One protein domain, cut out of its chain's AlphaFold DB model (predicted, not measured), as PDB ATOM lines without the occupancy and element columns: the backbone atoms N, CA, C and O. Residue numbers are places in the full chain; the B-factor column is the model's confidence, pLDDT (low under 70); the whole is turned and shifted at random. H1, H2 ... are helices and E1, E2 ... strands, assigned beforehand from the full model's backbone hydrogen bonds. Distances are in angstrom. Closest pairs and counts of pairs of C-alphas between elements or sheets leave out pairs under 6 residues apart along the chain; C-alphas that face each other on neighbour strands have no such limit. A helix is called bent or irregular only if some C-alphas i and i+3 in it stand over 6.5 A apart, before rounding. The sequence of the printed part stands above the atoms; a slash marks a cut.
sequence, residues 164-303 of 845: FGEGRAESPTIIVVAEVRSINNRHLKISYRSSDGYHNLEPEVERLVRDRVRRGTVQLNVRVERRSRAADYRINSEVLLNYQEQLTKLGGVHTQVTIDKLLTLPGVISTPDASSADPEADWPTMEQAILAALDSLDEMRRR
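AT A GLANCE: This is residues 164 to 303 of the 845 residues of the protein "CoaBC protein" of Symbiodinium microadriaticum (UniProt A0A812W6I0). What does the model look like? A twisted sheet of four strands, E1 to E4, has helices H1 and H4 side by side over one face and no helix over the other, and two chain stretches make an arm from it to a small far head of H2 and H3. The arm and head make the length, and at the tip residues 248 to 256 stick out. What is it built of? The printed part has 140 residues, with four named helices and four named strands in the order E1, E2, E3, H1, E4, H2, H3, H4; its class is mixed, helices and strands. The mixed sheet runs E1, E2, E4, E3. How extended is it? The whole is extended, with a radius of gyration of the C-alphas of 22.5 A and spans of 73 by 30 by 24 A.

IN THESE COORDINATES: Where are the strands? E1 is residues 164 to 170, from C-alpha 164 at (-55.413, 5.507, -35.778), E2 174 to 183, 29.7 A long, E3 188 to 194, and E4 216 to 226, 31.9 A long. Where are the helices? H1 is residues 198 to 212, 21.5 A long, H2 237 to 249, H3 259 to 263, and H4 279 to 303, 34.4 A long, ending at C-alpha 303 at (-64.911, 2.501, -29.424). H1 and H4 are irregular: C-alphas 200 and 203 are 7.4 A apart, C-alphas 281 and 284 7.1 A.

HOW THE PARTS SIT: How do the strands pair? The hairpin E1 and E2 is antiparallel, with N 167 and O 178 within hydrogen-bond range at 2.9 A. E2 and E4 are antiparallel, with N 179 and O 221 at 2.9 A. E4 and E3 are parallel, with N 191 and O 218 at 2.8 A. What is on the sheet? H1 and H4 are on the same face, two layers, at heights over the sheet of 8.4 A and 5.9 A. The closest C-alphas of E1 and H4, Gly 167 and Ala 293, are 3.9 A apart. E3, H1 and E4 form a strand-helix-strand unit, parallel neighbour strands with a helix between, and its crossover is left-handed. Which helices touch? H1 and H4 touch, closest at the C-alphas of Tyr 198 and Pro 279, 5.9 A. H2, with residues 240 to 243 alone, only just touches H3, with 3 pairs of C-alphas within 8 A, the closest Leu 240 and Leu 262 at 6.9 A. How are the helix backbones? Every O i to N i+4 pair is within hydrogen-bond range in H2 and H3, against 7 of 11 in H1 and 19 of 21 in H4.

THE WHOLE: How large is it? The C-alphas farthest apart, of Gly 251 and Arg 303, are 74.1 A apart, and the printed part has no cut. Which link is long? The link from H3 to H4 is long, 15 residues, and its residues 269 to 270 pair antiparallel with residues 234 to 235. Where is confidence low? The pLDDT is under 70 at residue 186 and residues 228 to 233, 251 to 257 and 270 to 277.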
ATOM      1  N   PHE A 164     -55.826   4.452 -34.862       90.88
ATOM      2  CA  PHE A 164     -55.413   5.507 -35.778       90.88
ATOM      3  C   PHE A 164     -56.171   6.796 -35.439       90.88
ATOM      4  O   PHE A 164     -57.310   6.748 -34.980       90.88
ATOM      5  N   GLY A 165     -55.543   7.940 -35.686       91.75
ATOM      6  CA  GLY A 165     -56.202   9.238 -35.654       91.75
ATOM      7  C   GLY A 165     -55.599  10.186 -36.682       91.75
ATOM      8  O   GLY A 165     -54.386  10.186 -36.901       91.75
ATOM      9  N   GLU A 166     -56.449  11.003 -37.298       94.56
ATOM     10  CA  GLU A 166     -56.045  12.091 -38.189       94.56
ATOM     11  C   GLU A 166     -56.558  13.414 -37.619       94.56
ATOM     12  O   GLU A 166     -57.696  13.509 -37.160       94.56
ATOM     13  N   GLY A 167     -55.716  14.441 -37.643       94.94
ATOM     14  CA  GLY A 167     -56.061  15.788 -37.212       94.94
ATOM     15  C   GLY A 167     -55.535  16.821 -38.193       94.94
ATOM     16  O   GLY A 167     -54.417  16.711 -38.697       94.94
ATOM     17  N   ARG A 168     -56.342  17.846 -38.472       95.19
ATOM     18  CA  ARG A 168     -56.001  18.906 -39.421       95.19
ATOM     19  C   ARG A 168     -56.298  20.278 -38.836       95.19
ATOM     20  O   ARG A 168     -57.384  20.510 -38.313       95.19
ATOM     21  N   ALA A 169     -55.356  21.196 -39.008       94.75
ATOM     22  CA  ALA A 169     -55.515  22.611 -38.692       94.75
ATOM     23  C   ALA A 169     -54.966  23.470 -39.839       94.75
ATOM     24  O   ALA A 169     -54.151  23.014 -40.645       94.75
ATOM     25  N   GLU A 170     -55.410  24.720 -39.935       92.88
ATOM     26  CA  GLU A 170     -54.876  25.663 -40.917       92.88
ATOM     27  C   GLU A 170     -54.849  27.101 -40.408       92.88
ATOM     28  O   GLU A 170     -55.644  27.509 -39.565       92.88
ATOM     29  N   SER A 171     -53.918  27.871 -40.962       87.81
ATOM     30  CA  SER A 171     -53.677  29.272 -40.653       87.81
ATOM     31  C   SER A 171     -53.495  30.090 -41.948       87.81
ATOM     32  O   SER A 171     -53.436  29.537 -43.054       87.81
ATOM     33  N   PRO A 172     -53.349  31.426 -41.860       83.31
ATOM     34  CA  PRO A 172     -52.998  32.270 -43.008       83.31
ATOM     35  C   PRO A 172     -51.579  32.045 -43.582       83.31
ATOM     36  O   PRO A 172     -51.207  32.710 -44.556       83.31
ATOM     37  N   THR A 173     -50.762  31.174 -42.976       80.56
ATOM     38  CA  THR A 173     -49.418  30.790 -43.451       80.56
ATOM     39  C   THR A 173     -49.332  29.323 -43.854       80.56
ATOM     40  O   THR A 173     -48.737  29.031 -44.888       80.56
ATOM     41  N   ILE A 174     -49.910  28.405 -43.079       88.31
ATOM     42  CA  ILE A 174     -49.679  26.961 -43.212       88.31
ATOM     43  C   ILE A 174     -50.971  26.139 -43.127       88.31
ATOM     44  O   ILE A 174     -51.982  26.575 -42.583       88.31
ATOM     45  N   ILE A 175     -50.920  24.925 -43.662       90.25
ATOM     46  CA  ILE A 175     -51.871  23.842 -43.410       90.25
ATOM     47  C   ILE A 175     -51.076  22.721 -42.739       90.25
ATOM     48  O   ILE A 175     -49.985  22.385 -43.203       90.25
ATOM     49  N   VAL A 176     -51.600  22.155 -41.655       93.62
ATOM     50  CA  VAL A 176     -50.981  21.035 -40.938       93.62
ATOM     51  C   VAL A 176     -51.925  19.843 -40.962       93.62
ATOM     52  O   VAL A 176     -53.099  19.981 -40.622       93.62
ATOM     53  N   VAL A 177     -51.394  18.677 -41.322       94.75
ATOM     54  CA  VAL A 177     -52.051  17.376 -41.160       94.75
ATOM     55  C   VAL A 177     -51.170  16.508 -40.269       94.75
ATOM     56  O   VAL A 177     -49.984  16.327 -40.549       94.75
ATOM     57  N   ALA A 178     -51.743  15.989 -39.189       95.62
ATOM     58  CA  ALA A 178     -51.104  15.077 -38.256       95.62
ATOM     59  C   ALA A 178     -51.788  13.704 -38.331       95.62
ATOM     60  O   ALA A 178     -52.991  13.593 -38.111       95.62
ATOM     61  N   GLU A 179     -51.013  12.662 -38.618       96.38
ATOM     62  CA  GLU A 179     -51.438  11.263 -38.555       96.38
ATOM     63  C   GLU A 179     -50.778  10.580 -37.357       96.38
ATOM     64  O   GLU A 179     -49.547  10.538 -37.278       96.38
ATOM     65  N   VAL A 180     -51.568   9.971 -36.474       95.06
ATOM     66  CA  VAL A 180     -51.072   9.179 -35.344       95.06
ATOM     67  C   VAL A 180     -51.533   7.723 -35.436       95.06
ATOM     68  O   VAL A 180     -52.669   7.436 -35.805       95.06
ATOM     69  N   ARG A 181     -50.645   6.778 -35.114       92.38
ATOM     70  CA  ARG A 181     -50.916   5.327 -35.090       92.38
ATOM     71  C   ARG A 181     -50.345   4.720 -33.813       92.38
ATOM     72  O   ARG A 181     -49.153   4.899 -33.555       92.38
ATOM     73  N   SER A 182     -51.151   3.989 -33.041       89.62
ATOM     74  CA  SER A 182     -50.688   3.234 -31.868       89.62
ATOM     75  C   SER A 182     -50.696   1.725 -32.121       89.62
ATOM     76  O   SER A 182     -51.599   1.182 -32.754       89.62
ATOM     77  N   ILE A 183     -49.665   1.038 -31.623       85.62
ATOM     78  CA  ILE A 183     -49.503  -0.421 -31.699       85.62
ATOM     79  C   ILE A 183     -49.096  -0.939 -30.314       85.62
ATOM     80  O   ILE A 183     -48.312  -0.290 -29.616       85.62
ATOM     81  N   ASN A 184     -49.583  -2.120 -29.922       78.06
ATOM     82  CA  ASN A 184     -49.248  -2.734 -28.637       78.06
ATOM     83  C   ASN A 184     -47.720  -2.886 -28.434       78.06
ATOM     84  O   ASN A 184     -46.999  -3.357 -29.312       78.06
ATOM     85  N   ASN A 185     -47.221  -2.451 -27.273       75.38
ATOM     86  CA  ASN A 185     -45.829  -2.568 -26.837       75.38
ATOM     87  C   ASN A 185     -45.760  -2.386 -25.309       75.38
ATOM     88  O   ASN A 185     -46.473  -1.554 -24.743       75.38
ATOM     89  N   ARG A 186     -44.860  -3.123 -24.644       68.50
ATOM     90  CA  ARG A 186     -44.654  -3.106 -23.184       68.50
ATOM     91  C   ARG A 186     -44.251  -1.732 -22.637       68.50
ATOM     92  O   ARG A 186     -44.526  -1.427 -21.480       68.50
ATOM     93  N   HIS A 187     -43.589  -0.918 -23.453       77.44
ATOM     94  CA  HIS A 187     -43.126   0.419 -23.090       77.44
ATOM     95  C   HIS A 187     -43.668   1.452 -24.077       77.44
ATOM     96  O   HIS A 187     -43.906   1.127 -25.241       77.44
ATOM     97  N   LEU A 188     -43.840   2.696 -23.620       84.25
ATOM     98  CA  LEU A 188     -44.107   3.815 -24.517       84.25
ATOM     99  C   LEU A 188     -42.873   4.070 -25.391       84.25
ATOM    100  O   LEU A 188     -41.799   4.381 -24.873       84.25
ATOM    101  N   LYS A 189     -43.033   3.957 -26.709       89.94
ATOM    102  CA  LYS A 189     -42.027   4.359 -27.696       89.94
ATOM    103  C   LYS A 189     -42.663   5.329 -28.680       89.94
ATOM    104  O   LYS A 189     -43.506   4.918 -29.470       89.94
ATOM    105  N   ILE A 190     -42.230   6.582 -28.652       92.69
ATOM    106  CA  ILE A 190     -42.675   7.609 -29.597       92.69
ATOM    107  C   ILE A 190     -41.750   7.580 -30.824       92.69
ATOM    108  O   ILE A 190     -40.576   7.215 -30.735       92.69
ATOM    109  N   SER A 191     -42.310   7.875 -31.993       91.75
ATOM    110  CA  SER A 191     -41.622   7.959 -33.280       91.75
ATOM    111  C   SER A 191     -42.227   9.115 -34.072       91.75
ATOM    112  O   SER A 191     -43.140   8.905 -34.875       91.75
ATOM    113  N   TYR A 192     -41.729  10.321 -33.819       93.06
ATOM    114  CA  TYR A 192     -42.111  11.541 -34.525       93.06
ATOM    115  C   TYR A 192     -41.434  11.625 -35.903       93.06
ATOM    116  O   TYR A 192     -40.303  11.171 -36.089       93.06
ATOM    117  N   ARG A 193     -42.139  12.197 -36.880       91.81
ATOM    118  CA  ARG A 193     -41.603  12.688 -38.157       91.81
ATOM    119  C   ARG A 193     -42.365  13.944 -38.553       91.81
ATOM    120  O   ARG A 193     -43.582  13.993 -38.382       91.81
ATOM    121  N   SER A 194     -41.692  14.911 -39.160       90.31
ATOM    122  CA  SER A 194     -42.333  16.119 -39.684       90.31
ATOM    123  C   SER A 194     -41.679  16.614 -40.972       90.31
ATOM    124  O   SER A 194     -40.655  16.079 -41.402       90.31
ATOM    125  N   SER A 195     -42.293  17.617 -41.609       86.62
ATOM    126  CA  SER A 195     -41.643  18.396 -42.672       86.62
ATOM    127  C   SER A 195     -40.307  18.987 -42.188       86.62
ATOM    128  O   SER A 195     -40.141  19.301 -41.006       86.62
ATOM    129  N   ASP A 196     -39.367  19.196 -43.111       80.19
ATOM    130  CA  ASP A 196     -38.091  19.849 -42.806       80.19
ATOM    131  C   ASP A 196     -38.298  21.220 -42.131       80.19
ATOM    132  O   ASP A 196     -39.199  21.980 -42.486       80.19
ATOM    133  N   GLY A 197     -37.456  21.521 -41.137       79.88
ATOM    134  CA  GLY A 197     -37.527  22.736 -40.315       79.88
ATOM    135  C   GLY A 197     -38.134  22.544 -38.917       79.88
ATOM    136  O   GLY A 197     -37.694  23.215 -37.990       79.88
ATOM    137  N   TYR A 198     -39.049  21.588 -38.716       85.69
ATOM    138  CA  TYR A 198     -39.827  21.448 -37.463       85.69
ATOM    139  C   TYR A 198     -39.309  20.363 -36.493       85.69
ATOM    140  O   TYR A 198     -40.074  19.769 -35.727       85.69
ATOM    141  N   HIS A 199     -38.006  20.071 -36.535       83.19
ATOM    142  CA  HIS A 199     -37.372  19.057 -35.675       83.19
ATOM    143  C   HIS A 199     -37.159  19.543 -34.231       83.19
ATOM    144  O   HIS A 199     -37.143  18.740 -33.305       83.19
ATOM    145  N   ASN A 200     -37.021  20.854 -34.014       85.88
ATOM    146  CA  ASN A 200     -36.826  21.440 -32.685       85.88
ATOM    147  C   ASN A 200     -38.059  21.329 -31.770       85.88
ATOM    148  O   ASN A 200     -37.904  21.503 -30.570       85.88
ATOM    149  N   LEU A 201     -39.234  21.028 -32.336       88.62
ATOM    150  CA  LEU A 201     -40.511  20.856 -31.631       88.62
ATOM    151  C   LEU A 201     -40.744  19.413 -31.133       88.62
ATOM    152  O   LEU A 201     -41.795  19.105 -30.575       88.62
ATOM    153  N   GLU A 202     -39.798  18.493 -31.364       89.94
ATOM    154  CA  GLU A 202     -39.894  17.099 -30.903       89.94
ATOM    155  C   GLU A 202     -40.170  16.958 -29.384       89.94
ATOM    156  O   GLU A 202     -41.004  16.118 -29.034       89.94
ATOM    157  N   PRO A 203     -39.580  17.762 -28.468       91.88
ATOM    158  CA  PRO A 203     -39.880  17.689 -27.033       91.88
ATOM    159  C   PRO A 203     -41.331  18.055 -26.681       91.88
ATOM    160  O   PRO A 203     -41.960  17.396 -25.848       91.88
ATOM    161  N   GLU A 204     -41.880  19.091 -27.314       92.38
ATOM    162  CA  GLU A 204     -43.252  19.558 -27.121       92.38
ATOM    163  C   GLU A 204     -44.258  18.537 -27.671       92.38
ATOM    164  O   GLU A 204     -45.261  18.231 -27.019       92.38
ATOM    165  N   VAL A 205     -43.954  17.944 -28.830       92.06
ATOM    166  CA  VAL A 205     -44.731  16.845 -29.417       92.06
ATOM    167  C   VAL A 205     -44.673  15.589 -28.540       92.06
ATOM    168  O   VAL A 205     -45.710  14.971 -28.287       92.06
ATOM    169  N   GLU A 206     -43.498  15.223 -28.017       91.69
ATOM    170  CA  GLU A 206     -43.371  14.119 -27.062       91.69
ATOM    171  C   GLU A 206     -44.224  14.349 -25.810       91.69
ATOM    172  O   GLU A 206     -44.860  13.404 -25.343       91.69
ATOM    173  N   ARG A 207     -44.272  15.578 -25.274       93.06
ATOM    174  CA  ARG A 207     -45.127  15.915 -24.124       93.06
ATOM    175  C   ARG A 207     -46.598  15.627 -24.433       93.06
ATOM    176  O   ARG A 207     -47.212  14.857 -23.701       93.06
ATOM    177  N   LEU A 208     -47.133  16.164 -25.533       92.50
ATOM    178  CA  LEU A 208     -48.532  15.952 -25.935       92.50
ATOM    179  C   LEU A 208     -48.887  14.463 -26.067       92.50
ATOM    180  O   LEU A 208     -49.931  14.021 -25.588       92.50
ATOM    181  N   VAL A 209     -47.996  13.667 -26.666       90.94
ATOM    182  CA  VAL A 209     -48.201  12.217 -26.807       90.94
ATOM    183  C   VAL A 209     -48.110  11.496 -25.454       90.94
ATOM    184  O   VAL A 209     -48.905  10.591 -25.210       90.94
ATOM    185  N   ARG A 210     -47.197  11.892 -24.554       89.44
ATOM    186  CA  ARG A 210     -47.061  11.325 -23.194       89.44
ATOM    187  C   ARG A 210     -48.252  11.654 -22.290       89.44
ATOM    188  O   ARG A 210     -48.610  10.826 -21.452       89.44
ATOM    189  N   ASP A 211     -48.865  12.823 -22.471       86.50
ATOM    190  CA  ASP A 211     -50.038  13.263 -21.708       86.50
ATOM    191  C   ASP A 211     -51.283  12.396 -22.019       86.50
ATOM    192  O   ASP A 211     -52.121  12.188 -21.138       86.50
ATOM    193  N   ARG A 212     -51.378  11.818 -23.233       83.19
ATOM    194  CA  ARG A 212     -52.471  10.912 -23.658       83.19
ATOM    195  C   ARG A 212     -52.123   9.418 -23.602       83.19
ATOM    196  O   ARG A 212     -52.906   8.614 -23.093       83.19
ATOM    197  N   VAL A 213     -50.952   9.014 -24.097       83.44
ATOM    198  CA  VAL A 213     -50.589   7.602 -24.316       83.44
ATOM    199  C   VAL A 213     -49.460   7.166 -23.377       83.44
ATOM    200  O   VAL A 213     -48.336   7.649 -23.460       83.44
ATOM    201  N   ARG A 214     -49.740   6.195 -22.492       75.12
ATOM    202  CA  ARG A 214     -48.792   5.723 -21.452       75.12
ATOM    203  C   ARG A 214     -47.986   4.467 -21.814       75.12
ATOM    204  O   ARG A 214     -46.977   4.183 -21.171       75.12
ATOM    205  N   ARG A 215     -48.433   3.683 -22.801       76.25
ATOM    206  CA  ARG A 215     -47.812   2.424 -23.262       76.25
ATOM    207  C   ARG A 215     -48.149   2.184 -24.737       76.25
ATOM    208  O   ARG A 215     -49.167   2.684 -25.202       76.25
ATOM    209  N   GLY A 216     -47.324   1.416 -25.447       82.88
ATOM    210  CA  GLY A 216     -47.456   1.198 -26.892       82.88
ATOM    211  C   GLY A 216     -46.387   1.913 -27.725       82.88
ATOM    212  O   GLY A 216     -45.706   2.827 -27.260       82.88
ATOM    213  N   THR A 217     -46.229   1.493 -28.978       88.50
ATOM    214  CA  THR A 217     -45.452   2.246 -29.970       88.50
ATOM    215  C   THR A 217     -46.381   3.243 -30.646       88.50
ATOM    216  O   THR A 217     -47.340   2.821 -31.288       88.50
ATOM    217  N   VAL A 218     -46.093   4.537 -30.525       92.44
ATOM    218  CA  VAL A 218     -46.824   5.618 -31.194       92.44
ATOM    219  C   VAL A 218     -45.978   6.140 -32.348       92.44
ATOM    220  O   VAL A 218     -44.863   6.617 -32.138       92.44
ATOM    221  N   GLN A 219     -46.500   6.057 -33.567       94.44
ATOM    222  CA  GLN A 219     -45.937   6.729 -34.738       94.44
ATOM    223  C   GLN A 219     -46.771   7.977 -35.015       94.44
ATOM    224  O   GLN A 219     -47.991   7.870 -35.106       94.44
ATOM    225  N   LEU A 220     -46.125   9.137 -35.130       95.38
ATOM    226  CA  LEU A 220     -46.778  10.423 -35.379       95.38
ATOM    227  C   LEU A 220     -46.078  11.125 -36.545       95.38
ATOM    228  O   LEU A 220     -44.918  11.516 -36.424       95.38
ATOM    229  N   ASN A 221     -46.781  11.272 -37.667       95.56
ATOM    230  CA  ASN A 221     -46.302  11.990 -38.847       95.56
ATOM    231  C   ASN A 221     -47.029  13.338 -38.936       95.56
ATOM    232  O   ASN A 221     -48.256  13.358 -38.982       95.56
ATOM    233  N   VAL A 222     -46.298  14.454 -38.988       94.75
ATOM    234  CA  VAL A 222     -46.867  15.811 -39.047       94.75
ATOM    235  C   VAL A 222     -46.417  16.515 -40.325       94.75
ATOM    236  O   VAL A 222     -45.311  17.050 -40.422       94.75
ATOM    237  N   ARG A 223     -47.285  16.503 -41.334       92.12
ATOM    238  CA  ARG A 223     -47.063  17.152 -42.627       92.12
ATOM    239  C   ARG A 223     -47.496  18.611 -42.540       92.12
ATOM    240  O   ARG A 223     -48.680  18.904 -42.397       92.12
ATOM    241  N   VAL A 224     -46.530  19.519 -42.661       90.19
ATOM    242  CA  VAL A 224     -46.765  20.967 -42.756       90.19
ATOM    243  C   VAL A 224     -46.597  21.405 -44.208       90.19
ATOM    244  O   VAL A 224     -45.538  21.183 -44.800       90.19
ATOM    245  N   GLU A 225     -47.624  22.044 -44.769       86.69
ATOM    246  CA  GLU A 225     -47.625  22.640 -46.108       86.69
ATOM    247  C   GLU A 225     -47.799  24.159 -46.005       86.69
ATOM    248  O   GLU A 225     -48.824  24.655 -45.532       86.69
ATOM    249  N   ARG A 226     -46.797  24.925 -46.446       78.44
ATOM    250  CA  ARG A 226     -46.824  26.392 -46.381       78.44
ATOM    251  C   ARG A 226     -47.456  26.990 -47.641       78.44
ATOM    252  O   ARG A 226     -47.090  26.640 -48.760       78.44
ATOM    253  N   ARG A 227     -48.413  27.904 -47.458       76.44
ATOM    254  CA  ARG A 227     -49.147  28.584 -48.536       76.44
ATOM    255  C   ARG A 227     -48.250  29.646 -49.185       76.44
ATOM    256  O   ARG A 227     -48.080  30.726 -48.622       76.44
ATOM    257  N   SER A 228     -47.698  29.344 -50.362       64.50
ATOM    258  CA  SER A 228     -46.791  30.230 -51.108       64.50
ATOM    259  C   SER A 228     -47.378  31.624 -51.347       64.50
ATOM    260  O   SER A 228     -48.481  31.771 -51.879       64.50
ATOM    261  N   ARG A 229     -46.611  32.663 -51.019       63.31
ATOM    262  CA  ARG A 229     -46.942  34.071 -51.265       63.31
ATOM    263  C   ARG A 229     -46.162  34.592 -52.469       63.31
ATOM    264  O   ARG A 229     -45.048  34.166 -52.755       63.31
ATOM    265  N   ALA A 230     -46.708  35.601 -53.149       59.78
ATOM    266  CA  ALA A 230     -46.051  36.225 -54.303       59.78
ATOM    267  C   ALA A 230     -44.684  36.875 -53.980       59.78
ATOM    268  O   ALA A 230     -43.907  37.133 -54.893       59.78
ATOM    269  N   ALA A 231     -44.385  37.130 -52.700       60.19
ATOM    270  CA  ALA A 231     -43.112  37.684 -52.228       60.19
ATOM    271  C   ALA A 231     -42.022  36.624 -51.948       60.19
ATOM    272  O   ALA A 231     -40.867  36.990 -51.708       60.19
ATOM    273  N   ASP A 232     -42.380  35.335 -51.964       60.72
ATOM    274  CA  ASP A 232     -41.477  34.234 -51.604       60.72
ATOM    275  C   ASP A 232     -40.599  33.816 -52.795       60.72
ATOM    276  O   ASP A 232     -39.470  33.361 -52.617       60.72
ATOM    277  N   TYR A 233     -41.093  34.026 -54.018       68.19
ATOM    278  CA  TYR A 233     -40.354  33.798 -55.258       68.19
ATOM    279  C   TYR A 233     -39.354  34.929 -55.494       68.19
ATOM    280  O   TYR A 233     -39.738  36.084 -55.694       68.19
ATOM    281  N   ARG A 234     -38.059  34.605 -55.516       73.25
ATOM    282  CA  ARG A 234     -36.991  35.579 -55.783       73.25
ATOM    283  C   ARG A 234     -36.162  35.161 -56.985       73.25
ATOM    284  O   ARG A 234     -35.813  33.997 -57.137       73.25
ATOM    285  N   ILE A 235     -35.810  36.129 -57.826       82.56
ATOM    286  CA  ILE A 235     -34.794  35.930 -58.860       82.56
ATOM    287  C   ILE A 235     -33.434  36.075 -58.179       82.56
ATOM    288  O   ILE A 235     -33.121  37.143 -57.648       82.56
ATOM    289  N   ASN A 236     -32.626  35.019 -58.203       83.62
ATOM    290  CA  ASN A 236     -31.242  35.073 -57.759       83.62
ATOM    291  C   ASN A 236     -30.422  35.833 -58.811       83.62
ATOM    292  O   ASN A 236     -29.970  35.273 -59.813       83.62
ATOM    293  N   SER A 237     -30.276  37.141 -58.600       83.38
ATOM    294  CA  SER A 237     -29.589  38.038 -59.529       83.38
ATOM    295  C   SER A 237     -28.109  37.699 -59.695       83.38
ATOM    296  O   SER A 237     -27.581  37.889 -60.785       83.38
ATOM    297  N   GLU A 238     -27.444  37.160 -58.670       83.38
ATOM    298  CA  GLU A 238     -26.039  36.755 -58.751       83.38
ATOM    299  C   GLU A 238     -25.866  35.533 -59.662       83.38
ATOM    300  O   GLU A 238     -25.059  35.574 -60.589       83.38
ATOM    301  N   VAL A 239     -26.683  34.487 -59.484       85.56
ATOM    302  CA  VAL A 239     -26.681  33.297 -60.358       85.56
ATOM    303  C   VAL A 239     -27.097  33.660 -61.789       85.56
ATOM    304  O   VAL A 239     -26.452  33.228 -62.746       85.56
ATOM    305  N   LEU A 240     -28.115  34.511 -61.955       85.75
ATOM    306  CA  LEU A 240     -28.560  35.014 -63.259       85.75
ATOM    307  C   LEU A 240     -27.447  35.776 -64.001       85.75
ATOM    308  O   LEU A 240     -27.183  35.501 -65.174       85.75
ATOM    309  N   LEU A 241     -26.777  36.713 -63.319       84.81
ATOM    310  CA  LEU A 241     -25.666  37.481 -63.884       84.81
ATOM    311  C   LEU A 241     -24.446  36.597 -64.158       84.81
ATOM    312  O   LEU A 241     -23.780  36.795 -65.169       84.81
ATOM    313  N   ASN A 242     -24.178  35.593 -63.320       86.06
ATOM    314  CA  ASN A 242     -23.090  34.638 -63.526       86.06
ATOM    315  C   ASN A 242     -23.324  33.787 -64.789       86.06
ATOM    316  O   ASN A 242     -22.438  33.702 -65.641       86.06
ATOM    317  N   TYR A 243     -24.538  33.256 -64.992       85.56
ATOM    318  CA  TYR A 243     -24.901  32.590 -66.249       85.56
ATOM    319  C   TYR A 243     -24.772  33.529 -67.457       85.56
ATOM    320  O   TYR A 243     -24.211  33.135 -68.481       85.56
ATOM    321  N   GLN A 244     -25.232  34.779 -67.346       80.44
ATOM    322  CA  GLN A 244     -25.094  35.774 -68.414       80.44
ATOM    323  C   GLN A 244     -23.617  36.081 -68.734       80.44
ATOM    324  O   GLN A 244     -23.246  36.192 -69.906       80.44
ATOM    325  N   GLU A 245     -22.755  36.179 -67.721       81.12
ATOM    326  CA  GLU A 245     -21.322  36.425 -67.883       81.12
ATOM    327  C   GLU A 245     -20.604  35.218 -68.512       81.12
ATOM    328  O   GLU A 245     -19.817  35.394 -69.443       81.12
ATOM    329  N   GLN A 246     -20.914  33.988 -68.082       83.44
ATOM    330  CA  GLN A 246     -20.390  32.760 -68.693       83.44
ATOM    331  C   GLN A 246     -20.800  32.636 -70.169       83.44
ATOM    332  O   GLN A 246     -19.949  32.400 -71.027       83.44
ATOM    333  N   LEU A 247     -22.079  32.869 -70.488       78.94
ATOM    334  CA  LEU A 247     -22.577  32.874 -71.869       78.94
ATOM    335  C   LEU A 247     -21.894  33.953 -72.725       78.94
ATOM    336  O   LEU A 247     -21.597  33.712 -73.895       78.94
ATOM    337  N   THR A 248     -21.580  35.112 -72.138       75.56
ATOM    338  CA  THR A 248     -20.829  36.184 -72.815       75.56
ATOM    339  C   THR A 248     -19.370  35.777 -73.065       75.56
ATOM    340  O   THR A 248     -18.861  35.969 -74.169       75.56
ATOM    341  N   LYS A 249     -18.706  35.156 -72.079       76.75
ATOM    342  CA  LYS A 249     -17.324  34.645 -72.187       76.75
ATOM    343  C   LYS A 249     -17.172  33.521 -73.219       76.75
ATOM    344  O   LYS A 249     -16.100  33.387 -73.800       76.75
ATOM    345  N   LEU A 250     -18.227  32.740 -73.469       74.06
ATOM    346  CA  LEU A 250     -18.230  31.650 -74.455       74.06
ATOM    347  C   LEU A 250     -18.290  32.122 -75.923       74.06
ATOM    348  O   LEU A 250     -18.039  31.316 -76.813       74.06
ATOM    349  N   GLY A 251     -18.586  33.404 -76.185       65.75
ATOM    350  CA  GLY A 251     -18.152  34.126 -77.392       65.75
ATOM    351  C   GLY A 251     -18.412  33.481 -78.766       65.75
ATOM    352  O   GLY A 251     -17.592  33.665 -79.663       65.75
ATOM    353  N   GLY A 252     -19.499  32.713 -78.941       55.03
ATOM    354  CA  GLY A 252     -19.644  31.807 -80.095       55.03
ATOM    355  C   GLY A 252     -20.925  31.893 -80.936       55.03
ATOM    356  O   GLY A 252     -20.893  31.478 -82.093       55.03
ATOM    357  N   VAL A 253     -22.051  32.410 -80.420       54.31
ATOM    358  CA  VAL A 253     -23.322  32.459 -81.179       54.31
ATOM    359  C   VAL A 253     -24.107  33.739 -80.889       54.31
ATOM    360  O   VAL A 253     -24.487  33.999 -79.748       54.31
ATOM    361  N   HIS A 254     -24.443  34.497 -81.938       56.41
ATOM    362  CA  HIS A 254     -25.432  35.575 -81.859       56.41
ATOM    363  C   HIS A 254     -26.854  35.004 -81.738       56.41
ATOM    364  O   HIS A 254     -27.603  34.945 -82.710       56.41
ATOM    365  N   THR A 255     -27.241  34.636 -80.519       56.75
ATOM    366  CA  THR A 255     -28.648  34.448 -80.148       56.75
ATOM    367  C   THR A 255     -28.988  35.460 -79.066       56.75
ATOM    368  O   THR A 255     -28.270  35.549 -78.072       56.75
ATOM    369  N   GLN A 256     -30.088  36.201 -79.212       60.44
ATOM    370  CA  GLN A 256     -30.657  36.912 -78.067       60.44
ATOM    371  C   GLN A 256     -31.143  35.858 -77.066       60.44
ATOM    372  O   GLN A 256     -32.154  35.193 -77.297       60.44
ATOM    373  N   VAL A 257     -30.395  35.668 -75.979       67.50
ATOM    374  CA  VAL A 257     -30.834  34.829 -74.862       67.50
ATOM    375  C   VAL A 257     -31.862  35.642 -74.087       67.50
ATOM    376  O   VAL A 257     -31.526  36.529 -73.305       67.50
ATOM    377  N   THR A 258     -33.129  35.403 -74.405       75.69
ATOM    378  CA  THR A 258     -34.265  36.101 -73.811       75.69
ATOM    379  C   THR A 258     -34.457  35.667 -72.353       75.69
ATOM    380  O   THR A 258     -34.098  34.551 -71.968       75.69
ATOM    381  N   ILE A 259     -34.965  36.577 -71.514       76.75
ATOM    382  CA  ILE A 259     -34.974  36.413 -70.048       76.75
ATOM    383  C   ILE A 259     -35.789  35.184 -69.614       76.75
ATOM    384  O   ILE A 259     -35.392  34.506 -68.671       76.75
ATOM    385  N   ASP A 260     -36.850  34.830 -70.344       80.50
ATOM    386  CA  ASP A 260     -37.624  33.595 -70.161       80.50
ATOM    387  C   ASP A 260     -36.745  32.334 -70.140       80.50
ATOM    388  O   ASP A 260     -36.935  31.470 -69.289       80.50
ATOM    389  N   LYS A 261     -35.727  32.251 -71.006       81.75
ATOM    390  CA  LYS A 261     -34.828  31.090 -71.065       81.75
ATOM    391  C   LYS A 261     -33.894  31.049 -69.866       81.75
ATOM    392  O   LYS A 261     -33.686  29.981 -69.299       81.75
ATOM    393  N   LEU A 262     -33.378  32.204 -69.440       81.62
ATOM    394  CA  LEU A 262     -32.532  32.291 -68.247       81.62
ATOM    395  C   LEU A 262     -33.313  31.954 -66.970       81.62
ATOM    396  O   LEU A 262     -32.787  31.258 -66.111       81.62
ATOM    397  N   LEU A 263     -34.580  32.370 -66.872       83.69
ATOM    398  CA  LEU A 263     -35.461  32.052 -65.742       83.69
ATOM    399  C   LEU A 263     -35.737  30.545 -65.580       83.69
ATOM    400  O   LEU A 263     -36.047  30.114 -64.474       83.69
ATOM    401  N   THR A 264     -35.591  29.738 -66.639       83.75
ATOM    402  CA  THR A 264     -35.692  28.265 -66.551       83.75
ATOM    403  C   THR A 264     -34.414  27.559 -66.077       83.75
ATOM    404  O   THR A 264     -34.432  26.342 -65.895       83.75
ATOM    405  N   LEU A 265     -33.299  28.275 -65.879       82.56
ATOM    406  CA  LEU A 265     -32.038  27.655 -65.460       82.56
ATOM    407  C   LEU A 265     -32.030  27.334 -63.950       82.56
ATOM    408  O   LEU A 265     -32.533  28.132 -63.150       82.56
ATOM    409  N   PRO A 266     -31.431  26.200 -63.527       81.44
ATOM    410  CA  PRO A 266     -31.340  25.825 -62.118       81.44
ATOM    411  C   PRO A 266     -30.753  26.938 -61.241       81.44
ATOM    412  O   PRO A 266     -29.720  27.519 -61.562       81.44
ATOM    413  N   GLY A 267     -31.417  27.237 -60.123       77.31
ATOM    414  CA  GLY A 267     -30.976  28.253 -59.163       77.31
ATOM    415  C   GLY A 267     -31.217  29.715 -59.564       77.31
ATOM    416  O   GLY A 267     -30.923  30.591 -58.755       77.31
ATOM    417  N   VAL A 268     -31.764  30.011 -60.755       83.94
ATOM    418  CA  VAL A 268     -32.116  31.395 -61.147       83.94
ATOM    419  C   VAL A 268     -33.409  31.866 -60.483       83.94
ATOM    420  O   VAL A 268     -33.466  32.996 -59.998       83.94
ATOM    421  N   ILE A 269     -34.439  31.018 -60.429       79.88
ATOM    422  CA  ILE A 269     -35.606  31.244 -59.570       79.88
ATOM    423  C   ILE A 269     -35.364  30.498 -58.260       79.88
ATOM    424  O   ILE A 269     -35.366  29.268 -58.230       79.88
ATOM    425  N   SER A 270     -35.199  31.246 -57.176       65.94
ATOM    426  CA  SER A 270     -35.332  30.722 -55.823       65.94
ATOM    427  C   SER A 270     -36.818  30.567 -55.510       65.94
ATOM    428  O   SER A 270     -37.525  31.549 -55.265       65.94
ATOM    429  N   THR A 271     -37.291  29.323 -55.517       61.88
ATOM    430  CA  THR A 271     -38.409  28.913 -54.659       61.88
ATOM    431  C   THR A 271     -37.997  29.068 -53.191       61.88
ATOM    432  O   THR A 271     -36.805  28.951 -52.899       61.88
ATOM    433  N   PRO A 272     -38.932  29.307 -52.255       58.66
ATOM    434  CA  PRO A 272     -38.600  29.282 -50.835       58.66
ATOM    435  C   PRO A 272     -38.101  27.889 -50.432       58.66
ATOM    436  O   PRO A 272     -38.803  26.895 -50.618       58.66
ATOM    437  N   ASP A 273     -36.897  27.827 -49.863       54.25
ATOM    438  CA  ASP A 273     -36.399  26.629 -49.190       54.25
ATOM    439  C   ASP A 273     -37.263  26.296 -47.959       54.25
ATOM    440  O   ASP A 273     -37.928  27.160 -47.367       54.25
ATOM    441  N   ALA A 274     -37.193  25.039 -47.507       50.34
ATOM    442  CA  ALA A 274     -37.823  24.600 -46.258       50.34
ATOM    443  C   ALA A 274     -37.322  25.384 -45.022       50.34
ATOM    444  O   ALA A 274     -38.024  25.484 -44.020       50.34
ATOM    445  N   SER A 275     -36.161  26.048 -45.122       51.72
ATOM    446  CA  SER A 275     -35.630  26.986 -44.120       51.72
ATOM    447  C   SER A 275     -36.447  28.277 -43.946       51.72
ATOM    448  O   SER A 275     -35.987  29.202 -43.281       51.72
ATOM    449  N   SER A 276     -37.625  28.382 -44.567       62.62
ATOM    450  CA  SER A 276     -38.615  29.426 -44.283       62.62
ATOM    451  C   SER A 276     -39.562  29.075 -43.126       62.62
ATOM    452  O   SER A 276     -40.330  29.946 -42.716       62.62
ATOM    453  N   ALA A 277     -39.518  27.843 -42.600       69.62
ATOM    454  CA  ALA A 277     -40.244  27.427 -41.398       69.62
ATOM    455  C   ALA A 277     -40.015  28.393 -40.220       69.62
ATOM    456  O   ALA A 277     -38.892  28.837 -39.989       69.62
ATOM    457  N   ASP A 278     -41.077  28.687 -39.468       82.56
ATOM    458  CA  ASP A 278     -41.020  29.500 -38.248       82.56
ATOM    459  C   ASP A 278     -41.639  28.678 -37.107       82.56
ATOM    460  O   ASP A 278     -42.843  28.773 -36.872       82.56
ATOM    461  N   PRO A 279     -40.861  27.795 -36.449       83.38
ATOM    462  CA  PRO A 279     -41.419  26.811 -35.526       83.38
ATOM    463  C   PRO A 279     -42.170  27.425 -34.340       83.38
ATOM    464  O   PRO A 279     -43.124  26.818 -33.866       83.38
ATOM    465  N   GLU A 280     -41.785  28.619 -33.879       85.38
ATOM    466  CA  GLU A 280     -42.468  29.310 -32.776       85.38
ATOM    467  C   GLU A 280     -43.811  29.908 -33.228       85.38
ATOM    468  O   GLU A 280     -44.810  29.774 -32.520       85.38
ATOM    469  N   ALA A 281     -43.872  30.520 -34.418       86.25
ATOM    470  CA  ALA A 281     -45.115  31.083 -34.952       86.25
ATOM    471  C   ALA A 281     -46.084  30.020 -35.508       86.25
ATOM    472  O   ALA A 281     -47.302  30.203 -35.457       86.25
ATOM    473  N   ASP A 282     -45.557  28.915 -36.039       90.00
ATOM    474  CA  ASP A 282     -46.339  27.816 -36.611       90.00
ATOM    475  C   ASP A 282     -46.828  26.815 -35.537       90.00
ATOM    476  O   ASP A 282     -47.864  26.168 -35.742       90.00
ATOM    477  N   TRP A 283     -46.154  26.720 -34.373       93.38
ATOM    478  CA  TRP A 283     -46.485  25.767 -33.296       93.38
ATOM    479  C   TRP A 283     -47.971  25.732 -32.906       93.38
ATOM    480  O   TRP A 283     -48.512  24.630 -32.876       93.38
ATOM    481  N   PRO A 284     -48.694  26.850 -32.679       94.69
ATOM    482  CA  PRO A 284     -50.099  26.784 -32.259       94.69
ATOM    483  C   PRO A 284     -51.013  26.067 -33.265       94.69
ATOM    484  O   PRO A 284     -51.996  25.440 -32.879       94.69
ATOM    485  N   THR A 285     -50.672  26.113 -34.560       93.12
ATOM    486  CA  THR A 285     -51.408  25.378 -35.607       93.12
ATOM    487  C   THR A 285     -51.004  23.900 -35.622       93.12
ATOM    488  O   THR A 285     -51.839  23.029 -35.859       93.12
ATOM    489  N   MET A 286     -49.735  23.592 -35.330       94.19
ATOM    490  CA  MET A 286     -49.261  22.212 -35.184       94.19
ATOM    491  C   MET A 286     -49.844  21.529 -33.941       94.19
ATOM    492  O   MET A 286     -50.346  20.415 -34.056       94.19
ATOM    493  N   GLU A 287     -49.853  22.200 -32.787       95.50
ATOM    494  CA  GLU A 287     -50.468  21.721 -31.542       95.50
ATOM    495  C   GLU A 287     -51.957  21.429 -31.747       95.50
ATOM    496  O   GLU A 287     -52.414  20.348 -31.385       95.50
ATOM    497  N   GLN A 288     -52.699  22.313 -32.428       95.69
ATOM    498  CA  GLN A 288     -54.106  22.074 -32.767       95.69
ATOM    499  C   GLN A 288     -54.304  20.821 -33.644       95.69
ATOM    500  O   GLN A 288     -55.201  20.024 -33.370       95.69
ATOM    501  N   ALA A 289     -53.482  20.621 -34.680       95.50
ATOM    502  CA  ALA A 289     -53.578  19.437 -35.539       95.50
ATOM    503  C   ALA A 289     -53.209  18.142 -34.791       95.50
ATOM    504  O   ALA A 289     -53.887  17.128 -34.945       95.50
ATOM    505  N   ILE A 290     -52.164  18.176 -33.960       95.62
ATOM    506  CA  ILE A 290     -51.698  17.021 -33.178       95.62
ATOM    507  C   ILE A 290     -52.708  16.654 -32.086       95.62
ATOM    508  O   ILE A 290     -52.991  15.472 -31.904       95.62
ATOM    509  N   LEU A 291     -53.296  17.641 -31.401       95.62
ATOM    510  CA  LEU A 291     -54.373  17.412 -30.435       95.62
ATOM    511  C   LEU A 291     -55.591  16.773 -31.108       95.62
ATOM    512  O   LEU A 291     -56.037  15.732 -30.643       95.62
ATOM    513  N   ALA A 292     -56.047  17.297 -32.252       94.38
ATOM    514  CA  ALA A 292     -57.152  16.696 -33.004       94.38
ATOM    515  C   ALA A 292     -56.862  15.243 -33.442       94.38
ATOM    516  O   ALA A 292     -57.747  14.390 -33.379       94.38
ATOM    517  N   ALA A 293     -55.618  14.933 -33.827       94.88
ATOM    518  CA  ALA A 293     -55.207  13.570 -34.163       94.88
ATOM    519  C   ALA A 293     -55.210  12.644 -32.933       94.88
ATOM    520  O   ALA A 293     -55.631  11.491 -33.029       94.88
ATOM    521  N   LEU A 294     -54.773  13.142 -31.771       93.06
ATOM    522  CA  LEU A 294     -54.804  12.405 -30.505       93.06
ATOM    523  C   LEU A 294     -56.235  12.210 -29.976       93.06
ATOM    524  O   LEU A 294     -56.547  11.126 -29.494       93.06
ATOM    525  N   ASP A 295     -57.121  13.193 -30.134       92.12
ATOM    526  CA  ASP A 295     -58.548  13.063 -29.814       92.12
ATOM    527  C   ASP A 295     -59.229  12.022 -30.717       92.12
ATOM    528  O   ASP A 295     -59.948  11.153 -30.225       92.12
ATOM    529  N   SER A 296     -58.933  12.029 -32.024       90.81
ATOM    530  CA  SER A 296     -59.392  10.985 -32.951       90.81
ATOM    531  C   SER A 296     -58.860   9.592 -32.587       90.81
ATOM    532  O   SER A 296     -59.568   8.602 -32.780       90.81
ATOM    533  N   LEU A 297     -57.627   9.499 -32.078       88.94
ATOM    534  CA  LEU A 297     -57.017   8.242 -31.638       88.94
ATOM    535  C   LEU A 297     -57.666   7.717 -30.355       88.94
ATOM    536  O   LEU A 297     -57.978   6.530 -30.275       88.94
ATOM    537  N   ASP A 298     -57.861   8.576 -29.355       87.06
ATOM    538  CA  ASP A 298     -58.485   8.198 -28.088       87.06
ATOM    539  C   ASP A 298     -59.954   7.788 -28.300       87.06
ATOM    540  O   ASP A 298     -60.386   6.779 -27.744       87.06
ATOM    541  N   GLU A 299     -60.687   8.466 -29.188       86.69
ATOM    542  CA  GLU A 299     -62.048   8.087 -29.594       86.69
ATOM    543  C   GLU A 299     -62.102   6.737 -30.336       86.69
ATOM    544  O   GLU A 299     -62.982   5.916 -30.067       86.69
ATOM    545  N   MET A 300     -61.150   6.449 -31.236       84.56
ATOM    546  CA  MET A 300     -61.060   5.123 -31.864       84.56
ATOM    547  C   MET A 300     -60.754   4.033 -30.825       84.56
ATOM    548  O   MET A 300     -61.418   2.997 -30.802       84.56
ATOM    549  N   ARG A 301     -59.793   4.287 -29.928       83.75
ATOM    550  CA  ARG A 301     -59.380   3.358 -28.864       83.75
ATOM    551  C   ARG A 301     -60.474   3.110 -27.827       83.75
ATOM    552  O   ARG A 301     -60.520   2.010 -27.272       83.75
ATOM    553  N   ARG A 302     -61.338   4.101 -27.579       83.44
ATOM    554  CA  ARG A 302     -62.550   3.981 -26.759       83.44
ATOM    555  C   ARG A 302     -63.556   3.050 -27.425       83.44
ATOM    556  O   ARG A 302     -63.911   2.042 -26.833       83.44
ATOM    557  N   ARG A 303     -63.930   3.313 -28.679       81.25
ATOM    558  CA  ARG A 303     -64.911   2.501 -29.424       81.25
ATOM    559  C   ARG A 303     -64.472   1.042 -29.616       81.25
ATOM    560  O   ARG A 303     -65.285   0.130 -29.523       81.25
TER     561      ARG A 303